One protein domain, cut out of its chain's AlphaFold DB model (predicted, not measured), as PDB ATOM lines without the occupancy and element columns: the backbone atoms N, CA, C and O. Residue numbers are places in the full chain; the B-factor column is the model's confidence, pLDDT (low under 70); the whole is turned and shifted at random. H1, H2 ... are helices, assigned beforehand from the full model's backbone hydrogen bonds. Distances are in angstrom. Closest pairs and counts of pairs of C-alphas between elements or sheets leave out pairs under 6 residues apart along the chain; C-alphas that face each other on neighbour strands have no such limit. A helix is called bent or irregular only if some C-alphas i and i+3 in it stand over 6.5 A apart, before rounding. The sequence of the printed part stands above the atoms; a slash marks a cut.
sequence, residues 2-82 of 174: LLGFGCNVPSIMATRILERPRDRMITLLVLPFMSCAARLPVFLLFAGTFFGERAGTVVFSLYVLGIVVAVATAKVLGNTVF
ATOM      1  N   LEU A   2     252.945 187.711 189.454       56.09
ATOM      2  CA  LEU A   2     251.980 188.810 189.214       56.09
ATOM      3  C   LEU A   2     252.574 190.235 189.182       56.09
ATOM      4  O   LEU A   2     252.129 191.057 188.391       56.09
ATOM      5  N   LEU A   3     253.601 190.533 189.986       61.75
ATOM      6  CA  LEU A   3     254.209 191.876 190.023       61.75
ATOM      7  C   LEU A   3     254.991 192.222 188.734       61.75
ATOM      8  O   LEU A   3     255.068 193.391 188.363       61.75
ATOM      9  N   GLY A   4     255.505 191.207 188.021       67.38
ATOM     10  CA  GLY A   4     256.429 191.348 186.885       67.38
ATOM     11  C   GLY A   4     255.819 191.875 185.585       67.38
ATOM     12  O   GLY A   4     256.501 192.560 184.827       67.38
ATOM     13  N   PHE A   5     254.539 191.590 185.328       73.94
ATOM     14  CA  PHE A   5     253.882 191.942 184.061       73.94
ATOM     15  C   PHE A   5     253.511 193.429 183.955       73.94
ATOM     16  O   PHE A   5     253.472 193.977 182.855       73.94
ATOM     17  N   GLY A   6     253.279 194.105 185.086       76.19
ATOM     18  CA  GLY A   6     252.918 195.525 185.098       76.19
ATOM     19  C   GLY A   6     254.115 196.431 184.808       76.19
ATOM     20  O   GLY A   6     254.125 197.182 183.834       76.19
ATOM     21  N   CYS A   7     255.153 196.346 185.642       80.06
ATOM     22  CA  CYS A   7     256.371 197.135 185.488       80.06
ATOM     23  C   CYS A   7     257.583 196.370 186.036       80.06
ATOM     24  O   CYS A   7     257.558 195.828 187.144       80.06
ATOM     25  N   ASN A   8     258.675 196.358 185.267       85.56
ATOM     26  CA  ASN A   8     259.888 195.634 185.638       85.56
ATOM     27  C   ASN A   8     260.640 196.321 186.802       85.56
ATOM     28  O   ASN A   8     261.192 195.663 187.673       85.56
ATOM     29  N   VAL A   9     260.573 197.653 186.904       84.19
ATOM     30  CA  VAL A   9     261.271 198.433 187.946       84.19
ATOM     31  C   VAL A   9     260.847 198.076 189.385       84.19
ATOM     32  O   VAL A   9     261.721 197.722 190.179       84.19
ATOM     33  N   PRO A  10     259.551 198.113 189.773       83.50
ATOM     34  CA  PRO A  10     259.141 197.712 191.119       83.50
ATOM     35  C   PRO A  10     259.371 196.218 191.365       83.50
ATOM     36  O   PRO A  10     259.597 195.814 192.501       83.50
ATOM     37  N   SER A  11     259.365 195.409 190.306       86.44
ATOM     38  CA  SER A  11     259.615 193.973 190.395       86.44
ATOM     39  C   SER A  11     261.071 193.672 190.737       86.44
ATOM     40  O   SER A  11     261.324 192.897 191.656       86.44
ATOM     41  N   ILE A  12     262.019 194.362 190.095       88.06
ATOM     42  CA  ILE A  12     263.443 194.342 190.459       88.06
ATOM     43  C   ILE A  12     263.618 194.783 191.916       88.06
ATOM     44  O   ILE A  12     264.293 194.100 192.685       88.06
ATOM     45  N   MET A  13     262.957 195.867 192.336       87.81
ATOM     46  CA  MET A  13     263.054 196.356 193.719       87.81
ATOM     47  C   MET A  13     262.474 195.368 194.741       87.81
ATOM     48  O   MET A  13     263.005 195.257 195.844       87.81
ATOM     49  N   ALA A  14     261.430 194.618 194.382       85.88
ATOM     50  CA  ALA A  14     260.849 193.586 195.235       85.88
ATOM     51  C   ALA A  14     261.780 192.374 195.422       85.88
ATOM     52  O   ALA A  14     261.761 191.759 196.488       85.88
ATOM     53  N   THR A  15     262.660 192.076 194.451       86.19
ATOM     54  CA  THR A  15     263.625 190.962 194.579       86.19
ATOM     55  C   THR A  15     264.591 191.125 195.755       86.19
ATOM     56  O   THR A  15     265.191 190.151 196.210       86.19
ATOM     57  N   ARG A  16     264.718 192.337 196.313       87.56
ATOM     58  CA  ARG A  16     265.558 192.570 197.491       87.56
ATOM     59  C   ARG A  16     265.033 191.902 198.769       87.56
ATOM     60  O   ARG A  16     265.800 191.741 199.708       87.56
ATOM     61  N   ILE A  17     263.758 191.524 198.807       83.44
ATOM     62  CA  ILE A  17     263.138 190.859 199.964       83.44
ATOM     63  C   ILE A  17     263.506 189.365 199.999       83.44
ATOM     64  O   ILE A  17     263.424 188.744 201.050       83.44
ATOM     65  N   LEU A  18     263.956 188.785 198.878       83.06
ATOM     66  CA  LEU A  18     264.420 187.398 198.852       83.06
ATOM     67  C   LEU A  18     265.706 187.262 199.681       83.06
ATOM     68  O   LEU A  18     266.707 187.926 199.398       83.06
ATOM     69  N   GLU A  19     265.660 186.380 200.679       78.12
ATOM     70  CA  GLU A  19     266.752 186.094 201.622       78.12
ATOM     71  C   GLU A  19     267.927 185.381 200.947       78.12
ATOM     72  O   GLU A  19     269.093 185.658 201.231       78.12
ATOM     73  N   ARG A  20     267.633 184.467 200.015       76.31
ATOM     74  CA  ARG A  20     268.650 183.712 199.283       76.31
ATOM     75  C   ARG A  20     269.161 184.543 198.095       76.31
ATOM     76  O   ARG A  20     268.378 184.903 197.212       76.31
ATOM     77  N   PRO A  21     270.482 184.779 197.984       79.38
ATOM     78  CA  PRO A  21     271.050 185.521 196.857       79.38
ATOM     79  C   PRO A  21     270.881 184.782 195.521       79.38
ATOM     80  O   PRO A  21     270.799 185.420 194.474       79.38
ATOM     81  N   ARG A  22     270.773 183.446 195.564       78.50
ATOM     82  CA  ARG A  22     270.555 182.576 194.400       78.50
ATOM     83  C   ARG A  22     269.215 182.864 193.725       78.50
ATOM     84  O   ARG A  22     269.178 183.244 192.559       78.50
ATOM     85  N   ASP A  23     268.132 182.813 194.496       80.50
ATOM     86  CA  ASP A  23     266.780 183.080 193.998       80.50
ATOM     87  C   ASP A  23     266.620 184.540 193.557       80.50
ATOM     88  O   ASP A  23     265.932 184.826 192.573       80.50
ATOM     89  N   ARG A  24     267.323 185.474 194.220       85.19
ATOM     90  CA  ARG A  24     267.410 186.871 193.773       85.19
ATOM     91  C   ARG A  24     268.045 186.972 192.380       85.19
ATOM     92  O   ARG A  24     267.486 187.661 191.531       85.19
ATOM     93  N   MET A  25     269.162 186.288 192.119       85.00
ATOM     94  CA  MET A  25     269.828 186.311 190.803       85.00
ATOM     95  C   MET A  25     268.979 185.663 189.708       85.00
ATOM     96  O   MET A  25     268.849 186.246 188.633       85.00
ATOM     97  N   ILE A  26     268.347 184.515 189.985       85.94
ATOM     98  CA  ILE A  26     267.432 183.868 189.028       85.94
ATOM     99  C   ILE A  26     266.284 184.823 188.691       85.94
ATOM    100  O   ILE A  26     265.995 185.065 187.519       85.94
ATOM    101  N   THR A  27     265.657 185.417 189.708       86.06
ATOM    102  CA  THR A  27     264.525 186.329 189.502       86.06
ATOM    103  C   THR A  27     264.953 187.567 188.711       86.06
ATOM    104  O   THR A  27     264.258 187.949 187.773       86.06
ATOM    105  N   LEU A  28     266.114 188.158 189.015       88.06
ATOM    106  CA  LEU A  28     266.670 189.291 188.266       88.06
ATOM    107  C   LEU A  28     266.960 188.963 186.796       88.06
ATOM    108  O   LEU A  28     266.711 189.815 185.949       88.06
ATOM    109  N   LEU A  29     267.429 187.750 186.479       86.38
ATOM    110  CA  LEU A  29     267.670 187.329 185.092       86.38
ATOM    111  C   LEU A  29     266.379 187.012 184.327       86.38
ATOM    112  O   LEU A  29     266.320 187.234 183.121       86.38
ATOM    113  N   VAL A  30     265.337 186.528 185.005       86.62
ATOM    114  CA  VAL A  30     264.041 186.203 184.379       86.62
ATOM    115  C   VAL A  30     263.183 187.456 184.155       86.62
ATOM    116  O   VAL A  30     262.449 187.550 183.172       86.62
ATOM    117  N   LEU A  31     263.294 188.450 185.037       86.75
ATOM    118  CA  LEU A  31     262.568 189.720 184.974       86.75
ATOM    119  C   LEU A  31     262.624 190.463 183.618       86.75
ATOM    120  O   LEU A  31     261.571 190.897 183.155       86.75
ATOM    121  N   PRO A  32     263.773 190.616 182.932       83.25
ATOM    122  CA  PRO A  32     263.834 191.262 181.618       83.25
ATOM    123  C   PRO A  32     263.208 190.447 180.480       83.25
ATOM    124  O   PRO A  32     262.882 191.043 179.450       83.25
ATOM    125  N   PHE A  33     263.029 189.130 180.633       80.75
ATOM    126  CA  PHE A  33     262.312 188.306 179.651       80.75
ATOM    127  C   PHE A  33     260.794 188.465 179.760       80.75
ATOM    128  O   PHE A  33     260.079 188.237 178.785       80.75
ATOM    129  N   MET A  34     260.295 188.938 180.904       81.00
ATOM    130  CA  MET A  34     258.896 189.325 181.044       81.00
ATOM    131  C   MET A  34     258.638 190.626 180.278       81.00
ATOM    132  O   MET A  34     259.250 191.668 180.526       81.00
ATOM    133  N   SER A  35     257.731 190.566 179.307       72.19
ATOM    134  CA  SER A  35     257.349 191.730 178.510       72.19
ATOM    135  C   SER A  35     256.388 192.612 179.305       72.19
ATOM    136  O   SER A  35     255.218 192.282 179.465       72.19
ATOM    137  N   CYS A  36     256.898 193.729 179.827       80.19
ATOM    138  CA  CYS A  36     256.097 194.738 180.516       80.19
ATOM    139  C   CYS A  36     255.242 195.563 179.537       80.19
ATOM    140  O   CYS A  36     255.514 195.608 178.332       80.19
ATOM    141  N   ALA A  37     254.257 196.292 180.070       71.81
ATOM    142  CA  ALA A  37     253.328 197.128 179.300       71.81
ATOM    143  C   ALA A  37     254.008 198.139 178.348       71.81
ATOM    144  O   ALA A  37     253.431 198.512 177.333       71.81
ATOM    145  N   ALA A  38     255.254 198.543 178.621       74.94
ATOM    146  CA  ALA A  38     256.008 199.469 177.774       74.94
ATOM    147  C   ALA A  38     256.540 198.847 176.465       74.94
ATOM    148  O   ALA A  38     256.866 199.581 175.536       74.94
ATOM    149  N   ARG A  39     256.635 197.512 176.359       78.94
ATOM    150  CA  ARG A  39     257.135 196.838 175.142       78.94
ATOM    151  C   ARG A  39     256.048 196.543 174.112       78.94
ATOM    152  O   ARG A  39     256.347 196.473 172.925       78.94
ATOM    153  N   LEU A  40     254.798 196.416 174.552       79.44
ATOM    154  CA  LEU A  40     253.638 196.200 173.683       79.44
ATOM    155  C   LEU A  40     253.525 197.257 172.564       79.44
ATOM    156  O   LEU A  40     253.431 196.854 171.406       79.44
ATOM    157  N   PRO A  41     253.619 198.575 172.851       80.12
ATOM    158  CA  PRO A  41     253.566 199.617 171.823       80.12
ATOM    159  C   PRO A  41     254.684 199.497 170.784       80.12
ATOM    160  O   PRO A  41     254.455 199.715 169.600       80.12
ATOM    161  N   VAL A  42     255.888 199.112 171.213       82.69
ATOM    162  CA  VAL A  42     257.039 198.946 170.317       82.69
ATOM    163  C   VAL A  42     256.815 197.758 169.383       82.69
ATOM    164  O   VAL A  42     256.980 197.897 168.175       82.69
ATOM    165  N   PHE A  43     256.364 196.612 169.906       81.94
ATOM    166  CA  PHE A  43     256.041 195.455 169.064       81.94
ATOM    167  C   PHE A  43     254.883 195.730 168.106       81.94
ATOM    168  O   PHE A  43     254.927 195.266 166.973       81.94
ATOM    169  N   LEU A  44     253.893 196.520 168.522       81.88
ATOM    170  CA  LEU A  44     252.805 196.974 167.655       81.88
ATOM    171  C   LEU A  44     253.309 197.874 166.521       81.88
ATOM    172  O   LEU A  44     252.900 197.672 165.382       81.88
ATOM    173  N   LEU A  45     254.220 198.812 166.801       81.94
ATOM    174  CA  LEU A  45     254.824 199.655 165.763       81.94
ATOM    175  C   LEU A  45     255.624 198.823 164.759       81.94
ATOM    176  O   LEU A  45     255.408 198.956 163.559       81.94
ATOM    177  N   PHE A  46     256.492 197.924 165.229       81.19
ATOM    178  CA  PHE A  46     257.263 197.047 164.341       81.19
ATOM    179  C   PHE A  46     256.374 196.077 163.553       81.19
ATOM    180  O   PHE A  46     256.565 195.880 162.358       81.19
ATOM    181  N   ALA A  47     255.378 195.464 164.188       82.81
ATOM    182  CA  ALA A  47     254.494 194.536 163.493       82.81
ATOM    183  C   ALA A  47     253.577 195.262 162.493       82.81
ATOM    184  O   ALA A  47     253.309 194.731 161.416       82.81
ATOM    185  N   GLY A  48     253.144 196.484 162.819       81.00
ATOM    186  CA  GLY A  48     252.347 197.333 161.941       81.00
ATOM    187  C   GLY A  48     253.111 197.788 160.697       81.00
ATOM    188  O   GLY A  48     252.548 197.749 159.606       81.00
ATOM    189  N   THR A  49     254.393 198.146 160.829       81.81
ATOM    190  CA  THR A  49     255.209 198.599 159.688       81.81
ATOM    191  C   THR A  49     255.636 197.466 158.759       81.81
ATOM    192  O   THR A  49     255.702 197.678 157.551       81.81
ATOM    193  N   PHE A  50     255.900 196.265 159.283       81.19
ATOM    194  CA  PHE A  50     256.388 195.141 158.473       81.19
ATOM    195  C   PHE A  50     255.285 194.194 157.971       81.19
ATOM    196  O   PHE A  50     255.442 193.607 156.902       81.19
ATOM    197  N   PHE A  51     254.188 194.010 158.717       75.38
ATOM    198  CA  PHE A  51     253.202 192.947 158.446       75.38
ATOM    199  C   PHE A  51     251.741 193.414 158.363       75.38
ATOM    200  O   PHE A  51     250.870 192.576 158.107       75.38
ATOM    201  N   GLY A  52     251.466 194.716 158.524       77.44
ATOM    202  CA  GLY A  52     250.163 195.339 158.255       77.44
ATOM    203  C   GLY A  52     248.985 194.607 158.908       77.44
ATOM    204  O   GLY A  52     248.823 194.642 160.127       77.44
ATOM    205  N   GLU A  53     248.180 193.899 158.108       75.75
ATOM    206  CA  GLU A  53     247.013 193.132 158.578       75.75
ATOM    207  C   GLU A  53     247.351 191.983 159.542       75.75
ATOM    208  O   GLU A  53     246.546 191.647 160.409       75.75
ATOM    209  N   ARG A  54     248.543 191.379 159.443       80.81
ATOM    210  CA  ARG A  54     248.953 190.248 160.306       80.81
ATOM    211  C   ARG A  54     249.703 190.682 161.564       80.81
ATOM    212  O   ARG A  54     250.205 189.832 162.303       80.81
ATOM    213  N   ALA A  55     249.754 191.985 161.846       80.31
ATOM    214  CA  ALA A  55     250.486 192.530 162.984       80.31
ATOM    215  C   ALA A  55     250.039 191.919 164.325       80.31
ATOM    216  O   ALA A  55     250.875 191.544 165.145       80.31
ATOM    217  N   GLY A  56     248.728 191.740 164.524       81.31
ATOM    218  CA  GLY A  56     248.182 191.159 165.755       81.31
ATOM    219  C   GLY A  56     248.653 189.724 166.004       81.31
ATOM    220  O   GLY A  56     249.082 189.395 167.110       81.31
ATOM    221  N   THR A  57     248.650 188.882 164.968       86.00
ATOM    222  CA  THR A  57     249.092 187.482 165.064       86.00
ATOM    223  C   THR A  57     250.587 187.385 165.361       86.00
ATOM    224  O   THR A  57     251.001 186.567 166.184       86.00
ATOM    225  N   VAL A  58     251.396 188.256 164.748       86.75
ATOM    226  CA  VAL A  58     252.845 188.308 164.991       86.75
ATOM    227  C   VAL A  58     253.133 188.727 166.431       86.75
ATOM    228  O   VAL A  58     253.857 188.016 167.125       86.75
ATOM    229  N   VAL A  59     252.516 189.806 166.926       86.31
ATOM    230  CA  VAL A  59     252.697 190.271 168.316       86.31
ATOM    231  C   VAL A  59     252.263 189.200 169.318       86.31
ATOM    232  O   VAL A  59     252.976 188.947 170.291       86.31
ATOM    233  N   PHE A  60     251.136 188.528 169.064       86.44
ATOM    234  CA  PHE A  60     250.661 187.440 169.914       86.44
ATOM    235  C   PHE A  60     251.661 186.275 169.956       86.44
ATOM    236  O   PHE A  60     252.016 185.809 171.040       86.44
ATOM    237  N   SER A  61     252.188 185.853 168.801       88.81
ATOM    238  CA  SER A  61     253.199 184.788 168.733       88.81
ATOM    239  C   SER A  61     254.497 185.159 169.462       88.81
ATOM    240  O   SER A  61     255.043 184.341 170.200       88.81
ATOM    241  N   LEU A  62     254.948 186.411 169.338       86.50
ATOM    242  CA  LEU A  62     256.149 186.933 169.994       86.50
ATOM    243  C   LEU A  62     255.990 186.974 171.516       86.50
ATOM    244  O   LEU A  62     256.923 186.647 172.250       86.50
ATOM    245  N   TYR A  63     254.800 187.337 171.994       85.88
ATOM    246  CA  TYR A  63     254.486 187.350 173.418       85.88
ATOM    247  C   TYR A  63     254.472 185.937 174.011       85.88
ATOM    248  O   TYR A  63     255.090 185.699 175.051       85.88
ATOM    249  N   VAL A  64     253.834 184.983 173.322       88.44
ATOM    250  CA  VAL A  64     253.838 183.566 173.719       88.44
ATOM    251  C   VAL A  64     255.264 183.016 173.734       88.44
ATOM    252  O   VAL A  64     255.671 182.397 174.718       88.44
ATOM    253  N   LEU A  65     256.059 183.300 172.700       89.00
ATOM    254  CA  LEU A  65     257.459 182.881 172.624       89.00
ATOM    255  C   LEU A  65     258.285 183.482 173.773       89.00
ATOM    256  O   LEU A  65     259.074 182.772 174.392       89.00
ATOM    257  N   GLY A  66     258.045 184.744 174.137       86.75
ATOM    258  CA  GLY A  66     258.670 185.385 175.297       86.75
ATOM    259  C   GLY A  66     258.359 184.682 176.624       86.75
ATOM    260  O   GLY A  66     259.267 184.461 177.427       86.75
ATOM    261  N   ILE A  67     257.106 184.261 176.840       86.44
ATOM    262  CA  ILE A  67     256.719 183.477 178.026       86.44
ATOM    263  C   ILE A  67     257.436 182.123 178.032       86.44
ATOM    264  O   ILE A  67     257.987 181.725 179.060       86.44
ATOM    265  N   VAL A  68     257.477 181.435 176.887       90.06
ATOM    266  CA  VAL A  68     258.162 180.140 176.751       90.06
ATOM    267  C   VAL A  68     259.651 180.275 177.068       90.06
ATOM    268  O   VAL A  68     260.177 179.490 177.857       90.06
ATOM    269  N   VAL A  69     260.322 181.298 176.531       89.12
ATOM    270  CA  VAL A  69     261.741 181.571 176.807       89.12
ATOM    271  C   VAL A  69     261.966 181.911 178.278       89.12
ATOM    272  O   VAL A  69     262.936 181.435 178.868       89.12
ATOM    273  N   ALA A  70     261.076 182.680 178.907       86.12
ATOM    274  CA  ALA A  70     261.188 183.001 180.327       86.12
ATOM    275  C   ALA A  70     261.079 181.744 181.210       86.12
ATOM    276  O   ALA A  70     261.883 181.566 182.127       86.12
ATOM    277  N   VAL A  71     260.132 180.846 180.911       87.06
ATOM    278  CA  VAL A  71     259.972 179.563 181.618       87.06
ATOM    279  C   VAL A  71     261.162 178.640 181.361       87.06
ATOM    280  O   VAL A  71     261.684 178.043 182.303       87.06
ATOM    281  N   ALA A  72     261.628 178.549 180.113       88.81
ATOM    282  CA  ALA A  72     262.795 177.751 179.755       88.81
ATOM    283  C   ALA A  72     264.045 178.244 180.494       88.81
ATOM    284  O   ALA A  72     264.740 177.448 181.115       88.81
ATOM    285  N   THR A  73     264.279 179.558 180.516       86.00
ATOM    286  CA  THR A  73     265.399 180.185 181.230       86.00
ATOM    287  C   THR A  73     265.296 179.931 182.731       86.00
ATOM    288  O   THR A  73     266.267 179.492 183.336       86.00
ATOM    289  N   ALA A  74     264.120 180.118 183.340       83.62
ATOM    290  CA  ALA A  74     263.917 179.837 184.762       83.62
ATOM    291  C   ALA A  74     264.203 178.366 185.106       83.62
ATOM    292  O   ALA A  74     264.849 178.079 186.112       83.62
ATOM    293  N   LYS A  75     263.770 177.435 184.247       83.50
ATOM    294  CA  LYS A  75     264.005 176.001 184.426       83.50
ATOM    295  C   LYS A  75     265.475 175.638 184.236       83.50
ATOM    296  O   LYS A  75     266.010 174.891 185.044       83.50
ATOM    297  N   VAL A  76     266.136 176.178 183.211       85.19
ATOM    298  CA  VAL A  76     267.566 175.952 182.966       85.19
ATOM    299  C   VAL A  76     268.384 176.492 184.135       85.19
ATOM    300  O   VAL A  76     269.114 175.722 184.742       85.19
ATOM    301  N   LEU A  77     268.208 177.759 184.519       79.69
ATOM    302  CA  LEU A  77     268.957 178.377 185.621       79.69
ATOM    303  C   LEU A  77     268.689 177.700 186.970       79.69
ATOM    304  O   LEU A  77     269.616 177.554 187.768       79.69
ATOM    305  N   GLY A  78     267.447 177.273 187.215       75.31
ATOM    306  CA  GLY A  78     267.085 176.524 188.416       75.31
ATOM    307  C   GLY A  78     267.756 175.152 188.490       75.31
ATOM    308  O   GLY A  78     268.127 174.721 189.575       75.31
ATOM    309  N   ASN A  79     267.964 174.487 187.348       71.31
ATOM    310  CA  ASN A  79     268.520 173.132 187.303       71.31
ATOM    311  C   ASN A  79     270.049 173.088 187.121       71.31
ATOM    312  O   ASN A  79     270.669 172.124 187.557       71.31
ATOM    313  N   THR A  80     270.667 174.083 186.467       67.81
ATOM    314  CA  THR A  80     272.104 174.050 186.122       67.81
ATOM    315  C   THR A  80     272.995 174.847 187.071       67.81
ATOM    316  O   THR A  80     274.078 174.377 187.402       67.81
ATOM    317  N   VAL A  81     272.574 176.036 187.520       56.00
ATOM    318  CA  VAL A  81     273.444 176.954 188.291       56.00
ATOM    319  C   VAL A  81     273.193 176.860 189.801       56.00
ATOM    320  O   VAL A  81     274.083 177.149 190.600       56.00
ATOM    321  N   PHE A  82     272.001 176.418 190.213       57.09
ATOM    322  CA  PHE A  82     271.576 176.422 191.615       57.09
ATOM    323  C   PHE A  82     270.869 175.131 192.053       57.09
ATOM    324  O   PHE A  82     269.907 175.188 192.813       57.09
TER     325      PHE A  82
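This is residues 2 to 82 of the 174 residues of the protein "FeoB_C domain-containing protein" of bioreactor metagenome (UniProt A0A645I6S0). The hairpin H1 and H2 packs by H2 on the long arm H3b, which makes a V with the short arm H3a. The printed part has 81 residues with three named helices. The whole is all helix and loose, radius of gyration of the C-alphas 15.0 A, spans 47 by 26 by 16 A.

H1, residues 8 to 17, touches H2, residues 21 to 33, in a hairpin, the closest C-alphas being Thr 15 and Arg 24, 5.6 A apart. H3, residues 40 to 80, assigned as one helix by its hydrogen bonds, is bent: C-alphas 50 and 53 are 9.6 A apart. Its arm H3b, residues 53 to 80, touches H2 with residues 66 to 78 alone, and H3a, residues 40 to 50, at a steep tilt of 52 degrees. In H3a every O i to N i+4 pair is within hydrogen-bond range.

H1 begins at C-alpha 8, (259.888, 195.634, 185.638). H3b, 41.9 A long, ends at C-alpha 80, (272.104, 174.050, 186.122).

The printed part has no cut; residues 2 to 4 and 80 to 82 have pLDDT under 70.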